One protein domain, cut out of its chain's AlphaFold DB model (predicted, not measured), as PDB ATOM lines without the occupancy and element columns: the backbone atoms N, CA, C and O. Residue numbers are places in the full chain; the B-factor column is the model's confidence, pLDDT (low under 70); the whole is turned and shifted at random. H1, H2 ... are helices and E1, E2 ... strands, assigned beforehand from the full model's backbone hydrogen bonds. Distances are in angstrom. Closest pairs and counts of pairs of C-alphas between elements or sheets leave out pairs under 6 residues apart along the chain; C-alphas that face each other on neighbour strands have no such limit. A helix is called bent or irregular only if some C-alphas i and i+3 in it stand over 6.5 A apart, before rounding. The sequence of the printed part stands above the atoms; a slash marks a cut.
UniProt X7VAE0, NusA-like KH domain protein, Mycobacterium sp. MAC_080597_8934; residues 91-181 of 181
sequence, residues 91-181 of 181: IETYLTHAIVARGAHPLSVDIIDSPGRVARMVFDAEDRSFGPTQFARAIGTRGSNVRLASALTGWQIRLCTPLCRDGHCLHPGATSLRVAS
ATOM      1  N   ILE A  91       2.478 -17.257  -4.963       94.25
ATOM      2  CA  ILE A  91       1.694 -16.083  -4.591       94.25
ATOM      3  C   ILE A  91       2.355 -15.235  -3.503       94.25
ATOM      4  O   ILE A  91       2.376 -14.018  -3.626       94.25
ATOM      5  N   GLU A  92       2.956 -15.839  -2.478       94.06
ATOM      6  CA  GLU A  92       3.637 -15.098  -1.406       94.06
ATOM      7  C   GLU A  92       4.787 -14.241  -1.951       94.06
ATOM      8  O   GLU A  92       4.933 -13.063  -1.606       94.06
ATOM      9  N   THR A  93       5.564 -14.809  -2.876       94.56
ATOM     10  CA  THR A  93       6.633 -14.105  -3.584       94.56
ATOM     11  C   THR A  93       6.067 -12.987  -4.452       94.56
ATOM     12  O   THR A  93       6.574 -11.866  -4.421       94.56
ATOM     13  N   TYR A  94       4.988 -13.253  -5.192       95.62
ATOM     14  CA  TYR A  94       4.378 -12.248  -6.054       95.62
ATOM     15  C   TYR A  94       3.770 -11.084  -5.259       95.62
ATOM     16  O   TYR A  94       3.988  -9.925  -5.610       95.62
ATOM     17  N   LEU A  95       3.087 -11.364  -4.145       95.00
ATOM     18  CA  LEU A  95       2.574 -10.361  -3.208       95.00
ATOM     19  C   LEU A  95       3.705  -9.510  -2.633       95.00
ATOM     20  O   LEU A  95       3.595  -8.284  -2.603       95.00
ATOM     21  N   THR A  96       4.808 -10.150  -2.236       94.44
ATOM     22  CA  THR A  96       6.018  -9.461  -1.774       94.44
ATOM     23  C   THR A  96       6.536  -8.512  -2.846       94.44
ATOM     24  O   THR A  96       6.682  -7.321  -2.587       94.44
ATOM     25  N   HIS A  97       6.730  -8.979  -4.080       94.06
ATOM     26  CA  HIS A  97       7.179  -8.116  -5.172       94.06
ATOM     27  C   HIS A  97       6.194  -6.969  -5.451       94.06
ATOM     28  O   HIS A  97       6.615  -5.839  -5.700       94.06
ATOM     29  N   ALA A  98       4.887  -7.238  -5.398       93.75
ATOM     30  CA  ALA A  98       3.852  -6.262  -5.711       93.75
ATOM     31  C   ALA A  98       3.755  -5.143  -4.670       93.75
ATOM     32  O   ALA A  98       3.566  -3.981  -5.047       93.75
ATOM     33  N   ILE A  99       3.898  -5.454  -3.379       90.62
ATOM     34  CA  ILE A  99       3.783  -4.458  -2.309       90.62
ATOM     35  C   ILE A  99       5.077  -3.672  -2.086       90.62
ATOM     36  O   ILE A  99       5.002  -2.520  -1.648       90.62
ATOM     37  N   VAL A 100       6.240  -4.267  -2.391       80.75
ATOM     38  CA  VAL A 100       7.551  -3.666  -2.126       80.75
ATOM     39  C   VAL A 100       7.619  -2.280  -2.766       80.75
ATOM     40  O   VAL A 100       7.503  -2.083  -3.977       80.75
ATOM     41  N   ALA A 101       7.789  -1.294  -1.896       73.94
ATOM     42  CA  ALA A 101       8.260   0.034  -2.236       73.94
ATOM     43  C   ALA A 101       9.743   0.105  -1.853       73.94
ATOM     44  O   ALA A 101      10.256  -0.793  -1.181       73.94
ATOM     45  N   ARG A 102      10.445   1.178  -2.246       70.19
ATOM     46  CA  ARG A 102      11.821   1.434  -1.775       70.19
ATOM     47  C   ARG A 102      11.876   1.123  -0.273       70.19
ATOM     48  O   ARG A 102      10.969   1.561   0.417       70.19
ATOM     49  N   GLY A 103      12.856   0.339   0.188       67.00
ATOM     50  CA  GLY A 103      13.133  -0.007   1.594       67.00
ATOM     51  C   GLY A 103      11.969  -0.493   2.472       67.00
ATOM     52  O   GLY A 103      12.054  -0.316   3.683       67.00
ATOM     53  N   ALA A 104      10.877  -1.007   1.903       78.75
ATOM     54  CA  ALA A 104       9.773  -1.593   2.657       78.75
ATOM     55  C   ALA A 104       9.693  -3.081   2.324       78.75
ATOM     56  O   ALA A 104       9.321  -3.446   1.207       78.75
ATOM     57  N   HIS A 105      10.046  -3.920   3.294       85.75
ATOM     58  CA  HIS A 105      10.070  -5.367   3.145       85.75
ATOM     59  C   HIS A 105       9.142  -5.990   4.191       85.75
ATOM     60  O   HIS A 105       9.228  -5.626   5.366       85.75
ATOM     61  N   PRO A 106       8.225  -6.887   3.790       89.12
ATOM     62  CA  PRO A 106       7.376  -7.559   4.758       89.12
ATOM     63  C   PRO A 106       8.232  -8.454   5.662       89.12
ATOM     64  O   PRO A 106       9.116  -9.165   5.189       89.12
ATOM     65  N   LEU A 107       7.942  -8.426   6.960       90.25
ATOM     66  CA  LEU A 107       8.458  -9.361   7.958       90.25
ATOM     67  C   LEU A 107       7.843 -10.753   7.772       90.25
ATOM     68  O   LEU A 107       8.516 -11.758   7.977       90.25
ATOM     69  N   SER A 108       6.568 -10.808   7.377       91.00
ATOM     70  CA  SER A 108       5.869 -12.048   7.036       91.00
ATOM     71  C   SER A 108       4.756 -11.811   6.017       91.00
ATOM     72  O   SER A 108       4.229 -10.697   5.888       91.00
ATOM     73  N   VAL A 109       4.399 -12.878   5.302       93.38
ATOM     74  CA  VAL A 109       3.281 -12.936   4.357       93.38
ATOM     75  C   VAL A 109       2.477 -14.188   4.678       93.38
ATOM     76  O   VAL A 109       2.968 -15.293   4.497       93.38
ATOM     77  N   ASP A 110       1.248 -14.007   5.153       92.94
ATOM     78  CA  ASP A 110       0.353 -15.098   5.528       92.94
ATOM     79  C   ASP A 110      -0.846 -15.131   4.579       92.94
ATOM     80  O   ASP A 110      -1.552 -14.130   4.409       92.94
ATOM     81  N   ILE A 111      -1.124 -16.291   3.992       93.25
ATOM     82  CA  ILE A 111      -2.356 -16.517   3.234       93.25
ATOM     83  C   ILE A 111      -3.477 -16.825   4.227       93.25
ATOM     84  O   ILE A 111      -3.488 -17.881   4.854       93.25
ATOM     85  N   ILE A 112      -4.400 -15.876   4.394       92.62
ATOM     86  CA  ILE A 112      -5.497 -15.974   5.369       92.62
ATOM     87  C   ILE A 112      -6.665 -16.763   4.784       92.62
ATOM     88  O   ILE A 112      -7.252 -17.599   5.461       92.62
ATOM     89  N   ASP A 113      -6.991 -16.487   3.524       90.00
ATOM     90  CA  ASP A 113      -8.068 -17.148   2.802       90.00
ATOM     91  C   ASP A 113      -7.650 -17.323   1.338       90.00
ATOM     92  O   ASP A 113      -7.565 -16.361   0.576       90.00
ATOM     93  N   SER A 114      -7.345 -18.562   0.951       91.75
ATOM     94  CA  SER A 114      -6.954 -18.893  -0.421       91.75
ATOM     95  C   SER A 114      -8.107 -18.718  -1.425       91.75
ATOM     96  O   SER A 114      -7.909 -17.983  -2.398       91.75
ATOM     97  N   PRO A 115      -9.314 -19.302  -1.224       92.69
ATOM     98  CA  PRO A 115     -10.431 -19.093  -2.149       92.69
ATOM     99  C   PRO A 115     -10.903 -17.635  -2.202       92.69
ATOM    100  O   PRO A 115     -11.191 -17.136  -3.293       92.69
ATOM    101  N   GLY A 116     -10.919 -16.922  -1.070       92.62
ATOM    102  CA  GLY A 116     -11.228 -15.487  -1.030       92.62
ATOM    103  C   GLY A 116     -10.095 -14.575  -1.513       92.62
ATOM    104  O   GLY A 116     -10.299 -13.366  -1.637       92.62
ATOM    105  N   ARG A 117      -8.910 -15.132  -1.807       94.75
ATOM    106  CA  ARG A 117      -7.695 -14.403  -2.202       94.75
ATOM    107  C   ARG A 117      -7.339 -13.283  -1.220       94.75
ATOM    108  O   ARG A 117      -7.090 -12.145  -1.619       94.75
ATOM    109  N   VAL A 118      -7.310 -13.599   0.071       92.81
ATOM    110  CA  VAL A 118      -6.953 -12.669   1.147       92.81
ATOM    111  C   VAL A 118      -5.591 -13.034   1.723       92.81
ATOM    112  O   VAL A 118      -5.371 -14.156   2.186       92.81
ATOM    113  N   ALA A 119      -4.690 -12.058   1.748       92.75
ATOM    114  CA  ALA A 119      -3.372 -12.185   2.353       92.75
ATOM    115  C   ALA A 119      -3.159 -11.111   3.423       92.75
ATOM    116  O   ALA A 119      -3.621  -9.974   3.296       92.75
ATOM    117  N   ARG A 120      -2.425 -11.469   4.472       91.88
ATOM    118  CA  ARG A 120      -1.948 -10.557   5.509       91.88
ATOM    119  C   ARG A 120      -0.446 -10.389   5.360       91.88
ATOM    120  O   ARG A 120       0.278 -11.371   5.264       91.88
ATOM    121  N   MET A 121       0.024  -9.150   5.371       92.44
ATOM    122  CA  MET A 121       1.448  -8.840   5.301       92.44
ATOM    123  C   MET A 121       1.838  -7.977   6.490       92.44
ATOM    124  O   MET A 121       1.219  -6.939   6.738       92.44
ATOM    125  N   VAL A 122       2.856  -8.405   7.228       90.19
ATOM    126  CA  VAL A 122       3.332  -7.701   8.420       90.19
ATOM    127  C   VAL A 122       4.543  -6.859   8.050       90.19
ATOM    128  O   VAL A 122       5.479  -7.371   7.451       90.19
ATOM    129  N   PHE A 123       4.544  -5.579   8.408       89.31
ATOM    130  CA  PHE A 123       5.662  -4.662   8.179       89.31
ATOM    131  C   PHE A 123       6.131  -4.030   9.478       89.31
ATOM    132  O   PHE A 123       5.341  -3.795  10.394       89.31
ATOM    133  N   ASP A 124       7.414  -3.689   9.512       86.81
ATOM    134  CA  ASP A 124       7.994  -2.945  10.617       86.81
ATOM    135  C   ASP A 124       7.377  -1.531  10.730       86.81
ATOM    136  O   ASP A 124       7.160  -0.826   9.733       86.81
ATOM    137  N   ALA A 125       7.050  -1.129  11.957       82.62
ATOM    138  CA  ALA A 125       6.413   0.149  12.268       82.62
ATOM    139  C   ALA A 125       7.367   1.171  12.907       82.62
ATOM    140  O   ALA A 125       6.952   2.297  13.183       82.62
ATOM    141  N   GLU A 126       8.625   0.806  13.130       81.62
ATOM    142  CA  GLU A 126       9.626   1.583  13.859       81.62
ATOM    143  C   GLU A 126      10.818   1.964  12.971       81.62
ATOM    144  O   GLU A 126      11.320   3.083  13.084       81.62
ATOM    145  N   ASP A 127      11.218   1.107  12.027       78.25
ATOM    146  CA  ASP A 127      12.322   1.365  11.104       78.25
ATOM    147  C   ASP A 127      12.002   2.520  10.141       78.25
ATOM    148  O   ASP A 127      11.108   2.454   9.288       78.25
ATOM    149  N   ARG A 128      12.783   3.594  10.295       78.94
ATOM    150  CA  ARG A 128      12.706   4.864   9.560       78.94
ATOM    151  C   ARG A 128      13.978   5.173   8.769       78.94
ATOM    152  O   ARG A 128      14.173   6.311   8.343       78.94
ATOM    153  N   SER A 129      14.826   4.174   8.514       75.88
ATOM    154  CA  SER A 129      16.120   4.347   7.827       75.88
ATOM    155  C   SER A 129      16.002   5.024   6.453       75.88
ATOM    156  O   SER A 129      16.950   5.628   5.959       75.88
ATOM    157  N   PHE A 130      14.820   4.967   5.835       72.12
ATOM    158  CA  PHE A 130      14.535   5.574   4.536       72.12
ATOM    159  C   PHE A 130      13.310   6.510   4.555       72.12
ATOM    160  O   PHE A 130      12.568   6.584   3.568       72.12
ATOM    161  N   GLY A 131      13.097   7.225   5.664       80.94
ATOM    162  CA  GLY A 131      12.045   8.234   5.815       80.94
ATOM    163  C   GLY A 131      10.903   7.760   6.724       80.94
ATOM    164  O   GLY A 131      11.162   7.443   7.883       80.94
ATOM    165  N   PRO A 132       9.635   7.744   6.266       79.44
ATOM    166  CA  PRO A 132       8.539   7.214   7.073       79.44
ATOM    167  C   PRO A 132       8.710   5.707   7.311       79.44
ATOM    168  O   PRO A 132       9.506   5.046   6.643       79.44
ATOM    169  N   THR A 133       7.951   5.164   8.261       84.62
ATOM    170  CA  THR A 133       8.061   3.756   8.673       84.62
ATOM    171  C   THR A 133       7.817   2.804   7.498       84.62
ATOM    172  O   THR A 133       7.084   3.151   6.561       84.62
ATOM    173  N   GLN A 134       8.400   1.599   7.521       86.50
ATOM    174  CA  GLN A 134       8.178   0.618   6.448       86.50
ATOM    175  C   GLN A 134       6.680   0.354   6.217       86.50
ATOM    176  O   GLN A 134       6.227   0.360   5.071       86.50
ATOM    177  N   PHE A 135       5.895   0.249   7.294       85.38
ATOM    178  CA  PHE A 135       4.436   0.146   7.243       85.38
ATOM    179  C   PHE A 135       3.767   1.304   6.479       85.38
ATOM    180  O   PHE A 135       2.972   1.078   5.564       85.38
ATOM    181  N   ALA A 136       4.121   2.558   6.784       85.38
ATOM    182  CA  ALA A 136       3.562   3.720   6.091       85.38
ATOM    183  C   ALA A 136       3.919   3.734   4.592       85.38
ATOM    184  O   ALA A 136       3.119   4.155   3.754       85.38
ATOM    185  N   ARG A 137       5.105   3.236   4.232       86.00
ATOM    186  CA  ARG A 137       5.553   3.124   2.835       86.00
ATOM    187  C   ARG A 137       4.817   2.019   2.083       86.00
ATOM    188  O   ARG A 137       4.469   2.230   0.923       86.00
ATOM    189  N   ALA A 138       4.537   0.898   2.748       86.06
ATOM    190  CA  ALA A 138       3.728  -0.188   2.201       86.06
ATOM    191  C   ALA A 138       2.291   0.273   1.890       86.06
ATOM    192  O   ALA A 138       1.773  -0.038   0.817       86.06
ATOM    193  N   ILE A 139       1.682   1.092   2.760       87.44
ATOM    194  CA  ILE A 139       0.386   1.743   2.485       87.44
ATOM    195  C   ILE A 139       0.519   2.702   1.289       87.44
ATOM    196  O   ILE A 139      -0.271   2.662   0.338       87.44
ATOM    197  N   GLY A 140       1.544   3.555   1.322       86.12
ATOM    198  CA  GLY A 140       1.774   4.608   0.340       86.12
ATOM    199  C   GLY A 140       0.791   5.777   0.463       86.12
ATOM    200  O   GLY A 140      -0.154   5.770   1.253       86.12
ATOM    201  N   THR A 141       0.997   6.816  -0.346       86.38
ATOM    202  CA  THR A 141       0.165   8.028  -0.322       86.38
ATOM    203  C   THR A 141      -1.308   7.692  -0.557       86.38
ATOM    204  O   THR A 141      -1.655   7.117  -1.590       86.38
ATOM    205  N   ARG A 142      -2.177   8.038   0.403       85.75
ATOM    206  CA  ARG A 142      -3.624   7.742   0.379       85.75
ATOM    207  C   ARG A 142      -3.956   6.257   0.144       85.75
ATOM    208  O   ARG A 142      -4.988   5.962  -0.452       85.75
ATOM    209  N   GLY A 143      -3.090   5.319   0.540       87.00
ATOM    210  CA  GLY A 143      -3.309   3.879   0.320       87.00
ATOM    211  C   GLY A 143      -3.119   3.413  -1.129       87.00
ATOM    212  O   GLY A 143      -3.504   2.301  -1.477       87.00
ATOM    213  N   SER A 144      -2.549   4.256  -1.992       90.06
ATOM    214  CA  SER A 144      -2.412   3.955  -3.420       90.06
ATOM    215  C   SER A 144      -1.504   2.753  -3.695       90.06
ATOM    216  O   SER A 144      -1.800   1.949  -4.572       90.06
ATOM    217  N   ASN A 145      -0.432   2.557  -2.915       91.38
ATOM    218  CA  ASN A 145       0.492   1.444  -3.164       91.38
ATOM    219  C   ASN A 145      -0.167   0.084  -2.892       91.38
ATOM    220  O   ASN A 145      -0.060  -0.815  -3.723       91.38
ATOM    221  N   VAL A 146      -0.890  -0.044  -1.773       92.12
ATOM    222  CA  VAL A 146      -1.624  -1.276  -1.446       92.12
ATOM    223  C   VAL A 146      -2.789  -1.525  -2.407       92.12
ATOM    224  O   VAL A 146      -3.004  -2.674  -2.791       92.12
ATOM    225  N   ARG A 147      -3.492  -0.479  -2.878       93.50
ATOM    226  CA  ARG A 147      -4.528  -0.624  -3.920       93.50
ATOM    227  C   ARG A 147      -3.947  -1.111  -5.241       93.50
ATOM    228  O   ARG A 147      -4.456  -2.082  -5.787       93.50
ATOM    229  N   LEU A 148      -2.861  -0.494  -5.711       94.62
ATOM    230  CA  LEU A 148      -2.165  -0.922  -6.926       94.62
ATOM    231  C   LEU A 148      -1.678  -2.368  -6.811       94.62
ATOM    232  O   LEU A 148      -1.888  -3.150  -7.728       94.62
ATOM    233  N   ALA A 149      -1.067  -2.750  -5.685       94.88
ATOM    234  CA  ALA A 149      -0.615  -4.123  -5.456       94.88
ATOM    235  C   ALA A 149      -1.785  -5.123  -5.413       94.88
ATOM    236  O   ALA A 149      -1.689  -6.212  -5.980       94.88
ATOM    237  N   SER A 150      -2.904  -4.741  -4.791       94.94
ATOM    238  CA  SER A 150      -4.111  -5.574  -4.724       94.94
ATOM    239  C   SER A 150      -4.743  -5.760  -6.105       94.94
ATOM    240  O   SER A 150      -5.062  -6.879  -6.491       94.94
ATOM    241  N   ALA A 151      -4.856  -4.686  -6.893       94.88
ATOM    242  CA  ALA A 151      -5.357  -4.741  -8.267       94.88
ATOM    243  C   ALA A 151      -4.426  -5.556  -9.183       94.88
ATOM    244  O   ALA A 151      -4.881  -6.404  -9.950       94.88
ATOM    245  N   LEU A 152      -3.108  -5.370  -9.048       96.19
ATOM    246  CA  LEU A 152      -2.105  -6.085  -9.835       96.19
ATOM    247  C   LEU A 152      -2.131  -7.593  -9.562       96.19
ATOM    248  O   LEU A 152      -2.097  -8.400 -10.484       96.19
ATOM    249  N   THR A 153      -2.236  -8.002  -8.301       95.56
ATOM    250  CA  THR A 153      -2.232  -9.428  -7.943       95.56
ATOM    251  C   THR A 153      -3.620 -10.063  -8.027       95.56
ATOM    252  O   THR A 153      -3.739 -11.265  -8.246       95.56
ATOM    253  N   GLY A 154      -4.688  -9.270  -7.907       95.12
ATOM    254  CA  GLY A 154      -6.056  -9.761  -7.727       95.12
ATOM    255  C   GLY A 154      -6.331 -10.293  -6.315       95.12
ATOM    256  O   GLY A 154      -7.300 -11.028  -6.127       95.12
ATOM    257  N   TRP A 155      -5.474  -9.957  -5.346       95.94
ATOM    258  CA  TRP A 155      -5.583 -10.362  -3.945       95.94
ATOM    259  C   TRP A 155      -5.920  -9.172  -3.055       95.94
ATOM    260  O   TRP A 155      -5.439  -8.061  -3.263       95.94
ATOM    261  N   GLN A 156      -6.716  -9.410  -2.020       93.69
ATOM    262  CA  GLN A 156      -6.939  -8.440  -0.959       93.69
ATOM    263  C   GLN A 156      -5.753  -8.460   0.005       93.69
ATOM    264  O   GLN A 156      -5.560  -9.425   0.748       93.69
ATOM    265  N   ILE A 157      -4.966  -7.383   0.004       92.19
ATOM    266  CA  ILE A 157      -3.774  -7.259   0.846       92.19
ATOM    267  C   ILE A 157      -4.119  -6.491   2.123       92.19
ATOM    268  O   ILE A 157      -4.390  -5.289   2.094       92.19
ATOM    269  N   ARG A 158      -4.071  -7.180   3.265       90.50
ATOM    270  CA  ARG A 158      -4.216  -6.586   4.600       90.50
ATOM    271  C   ARG A 158      -2.835  -6.300   5.178       90.50
ATOM    272  O   ARG A 158      -2.066  -7.220   5.440       90.50
ATOM    273  N   LEU A 159      -2.520  -5.024   5.382       88.88
ATOM    274  CA  LEU A 159      -1.262  -4.613   6.001       88.88
ATOM    275  C   LEU A 159      -1.410  -4.575   7.522       88.88
ATOM    276  O   LEU A 159      -2.342  -3.962   8.043       88.88
ATOM    277  N   CYS A 160      -0.465  -5.191   8.225       88.19
ATOM    278  CA  CYS A 160      -0.401  -5.230   9.682       88.19
ATOM    279  C   CYS A 160       0.993  -4.832  10.180       88.19
ATOM    280  O   CYS A 160       1.970  -4.806   9.433       88.19
ATOM    281  N   THR A 161       1.082  -4.552  11.474       86.81
ATOM    282  CA  THR A 161       2.337  -4.398  12.216       86.81
ATOM    283  C   THR A 161       2.471  -5.556  13.211       86.81
ATOM    284  O   THR A 161       1.452  -6.164  13.554       86.81
ATOM    285  N   PRO A 162       3.672  -5.854  13.739       84.75
ATOM    286  CA  PRO A 162       3.846  -6.873  14.782       84.75
ATOM    287  C   PRO A 162       3.008  -6.629  16.048       84.75
ATOM    288  O   PRO A 162       2.776  -7.544  16.831       84.75
ATOM    289  N   LEU A 163       2.532  -5.396  16.248       78.25
ATOM    290  CA  LEU A 163       1.693  -4.998  17.379       78.25
ATOM    291  C   LEU A 163       0.205  -5.345  17.191       78.25
ATOM    292  O   LEU A 163      -0.581  -5.173  18.121       78.25
ATOM    293  N   CYS A 164      -0.206  -5.812  16.009       72.56
ATOM    294  CA  CYS A 164      -1.588  -6.214  15.757       72.56
ATOM    295  C   CYS A 164      -1.913  -7.506  16.525       72.56
ATOM    296  O   CYS A 164      -1.313  -8.547  16.262       72.56
ATOM    297  N   ARG A 165      -2.884  -7.454  17.446       58.47
ATOM    298  CA  ARG A 165      -3.403  -8.621  18.184       58.47
ATOM    299  C   ARG A 165      -4.882  -8.831  17.876       58.47
ATOM    300  O   ARG A 165      -5.618  -7.856  17.756       58.47
ATOM    301  N   ASP A 166      -5.290 -10.094  17.743       53.41
ATOM    302  CA  ASP A 166      -6.686 -10.561  17.794       53.41
ATOM    303  C   ASP A 166      -7.703  -9.702  17.019       53.41
ATOM    304  O   ASP A 166      -8.700  -9.237  17.559       53.41
ATOM    305  N   GLY A 167      -7.438  -9.442  15.733       53.25
ATOM    306  CA  GLY A 167      -8.369  -8.696  14.875       53.25
ATOM    307  C   GLY A 167      -8.399  -7.179  15.106       53.25
ATOM    308  O   GLY A 167      -9.201  -6.483  14.484       53.25
ATOM    309  N   HIS A 168      -7.503  -6.636  15.934       52.91
ATOM    310  CA  HIS A 168      -7.365  -5.202  16.159       52.91
ATOM    311  C   HIS A 168      -6.031  -4.674  15.620       52.91
ATOM    312  O   HIS A 168      -4.945  -4.907  16.154       52.91
ATOM    313  N   CYS A 169      -6.140  -3.906  14.539       55.03
ATOM    314  CA  CYS A 169      -5.058  -3.125  13.967       55.03
ATOM    315  C   CYS A 169      -4.790  -1.884  14.837       55.03
ATOM    316  O   CYS A 169      -5.420  -0.843  14.664       55.03
ATOM    317  N   LEU A 170      -3.873  -1.997  15.802       49.75
ATOM    318  CA  LEU A 170      -3.392  -0.867  16.601       49.75
ATOM    319  C   LEU A 170      -2.270  -0.166  15.832       49.75
ATOM    320  O   LEU A 170      -1.171  -0.706  15.686       49.75
ATOM    321  N   HIS A 171      -2.550   1.014  15.278       54.12
ATOM    322  CA  HIS A 171      -1.542   1.835  14.602       54.12
ATOM    323  C   HIS A 171      -1.592   3.262  15.159       54.12
ATOM    324  O   HIS A 171      -2.679   3.847  15.203       54.12
ATOM    325  N   PRO A 172      -0.456   3.870  15.540       41.53
ATOM    326  CA  PRO A 172      -0.429   5.283  15.892       41.53
ATOM    327  C   PRO A 172      -0.738   6.120  14.638       41.53
ATOM    328  O   PRO A 172       0.084   6.224  13.731       41.53
ATOM    329  N   GLY A 173      -1.950   6.683  14.572       49.91
ATOM    330  CA  GLY A 173      -2.381   7.608  13.513       49.91
ATOM    331  C   GLY A 173      -3.321   7.049  12.437       49.91
ATOM    332  O   GLY A 173      -3.689   7.802  11.538       49.91
ATOM    333  N   ALA A 174      -3.755   5.785  12.509       40.75
ATOM    334  CA  ALA A 174      -4.817   5.276  11.637       40.75
ATOM    335  C   ALA A 174      -6.148   5.248  12.396       40.75
ATOM    336  O   ALA A 174      -6.302   4.508  13.367       40.75
ATOM    337  N   THR A 175      -7.130   6.031  11.944       36.62
ATOM    338  CA  THR A 175      -8.538   5.791  12.279       36.62
ATOM    339  C   THR A 175      -8.839   4.332  11.956       36.62
ATOM    340  O   THR A 175      -8.592   3.900  10.833       36.62
ATOM    341  N   SER A 176      -9.295   3.579  12.960       37.03
ATOM    342  CA  SER A 176      -9.500   2.129  12.934       37.03
ATOM    343  C   SER A 176      -9.949   1.617  11.560       37.03
ATOM    344  O   SER A 176     -11.117   1.770  11.191       37.03
ATOM    345  N   LEU A 177      -9.050   0.977  10.808       38.19
ATOM    346  CA  LEU A 177      -9.483   0.114   9.718       38.19
ATOM    347  C   LEU A 177     -10.078  -1.114  10.414       38.19
ATOM    348  O   LEU A 177      -9.343  -1.961  10.922       38.19
ATOM    349  N   ARG A 178     -11.407  -1.147  10.567       31.34
ATOM    350  CA  ARG A 178     -12.080  -2.307  11.156       31.34
ATOM    351  C   ARG A 178     -11.776  -3.511  10.275       31.34
ATOM    352  O   ARG A 178     -12.052  -3.494   9.077       31.34
ATOM    353  N   VAL A 179     -11.199  -4.537  10.886       37.12
ATOM    354  CA  VAL A 179     -11.123  -5.871  10.304       37.12
ATOM    355  C   VAL A 179     -12.570  -6.311  10.103       37.12
ATOM    356  O   VAL A 179     -13.307  -6.456  11.074       37.12
ATOM    357  N   ALA A 180     -13.005  -6.409   8.847       31.70
ATOM    358  CA  ALA A 180     -14.285  -7.022   8.534       31.70
ATOM    359  C   ALA A 180     -14.201  -8.493   8.964       31.70
ATOM    360  O   ALA A 180     -13.345  -9.235   8.464       31.70
ATOM    361  N   SER A 181     -15.021  -8.811   9.967       33.31
ATOM    362  CA  SER A 181     -15.383 -10.143  10.457       33.31
ATOM    363  C   SER A 181     -16.084 -10.956   9.385       33.31
ATOM    364  O   SER A 181     -16.950 -10.345   8.714       33.31
TER     365      SER A 181
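AT A GLANCE: This is residues 91 to 181 of the 181 residues of the protein "NusA-like KH domain protein" of Mycobacterium sp. MAC_080597_8934 (UniProt X7VAE0). A small twisted sheet, E1 E2 E3, has H1 and H2 over one face and H3 beside E3 on the same face; residues 161 to 181, with no named element, loop past the other face. The 91 printed residues run H1 E1 E2 H2 H3 E3, a mixed class with a mixed sheet. The whole is compact, radius of gyration of the C-alphas 12.2 A, spans 36 by 27 by 22 A.

HOW THE PARTS SIT: E2, residues 118 to 123, is antiparallel to E1, residues 106 to 113, in a hairpin; N 110 and O 120 are 2.8 A apart. E3, residues 156 to 160, is parallel to E2; N 158 and O 119 are 2.8 A apart. H1, residues 91 to 99, and H2, residues 134 to 139, form two layers with the sheet, helices on one face, at heights over the sheet of 8.9 A and 8.1 A. H3, residues 141 to 153, touches H1 at a shallow tilt of 32 degrees, opposite ways; the closest C-alphas, of Ala 98 and Ala 149, are 5.0 A apart. E2, H2 H3, E3 make a strand-helix-strand unit, parallel strands with helices between, its crossover right-handed. Every O i to N i+4 pair is within hydrogen-bond range in H1 and H2, and 7 of 9 in H3.

IN THESE COORDINATES: H1 begins at C-alpha 91 (1.694, -16.083, -4.591); E3 ends at C-alpha 160 (-0.401, -5.230, 9.682). E1 is 18.3 A long and H3 19.2 A; H3 is irregular, C-alphas 142 and 145 being 8.3 A apart.

THE WHOLE: The printed part has no cut and no long link between named elements. The C-alphas farthest apart, of Pro 115 and Ser 129, are 36.8 A apart. Residue 103 and residues 165 to 181 have pLDDT under 70.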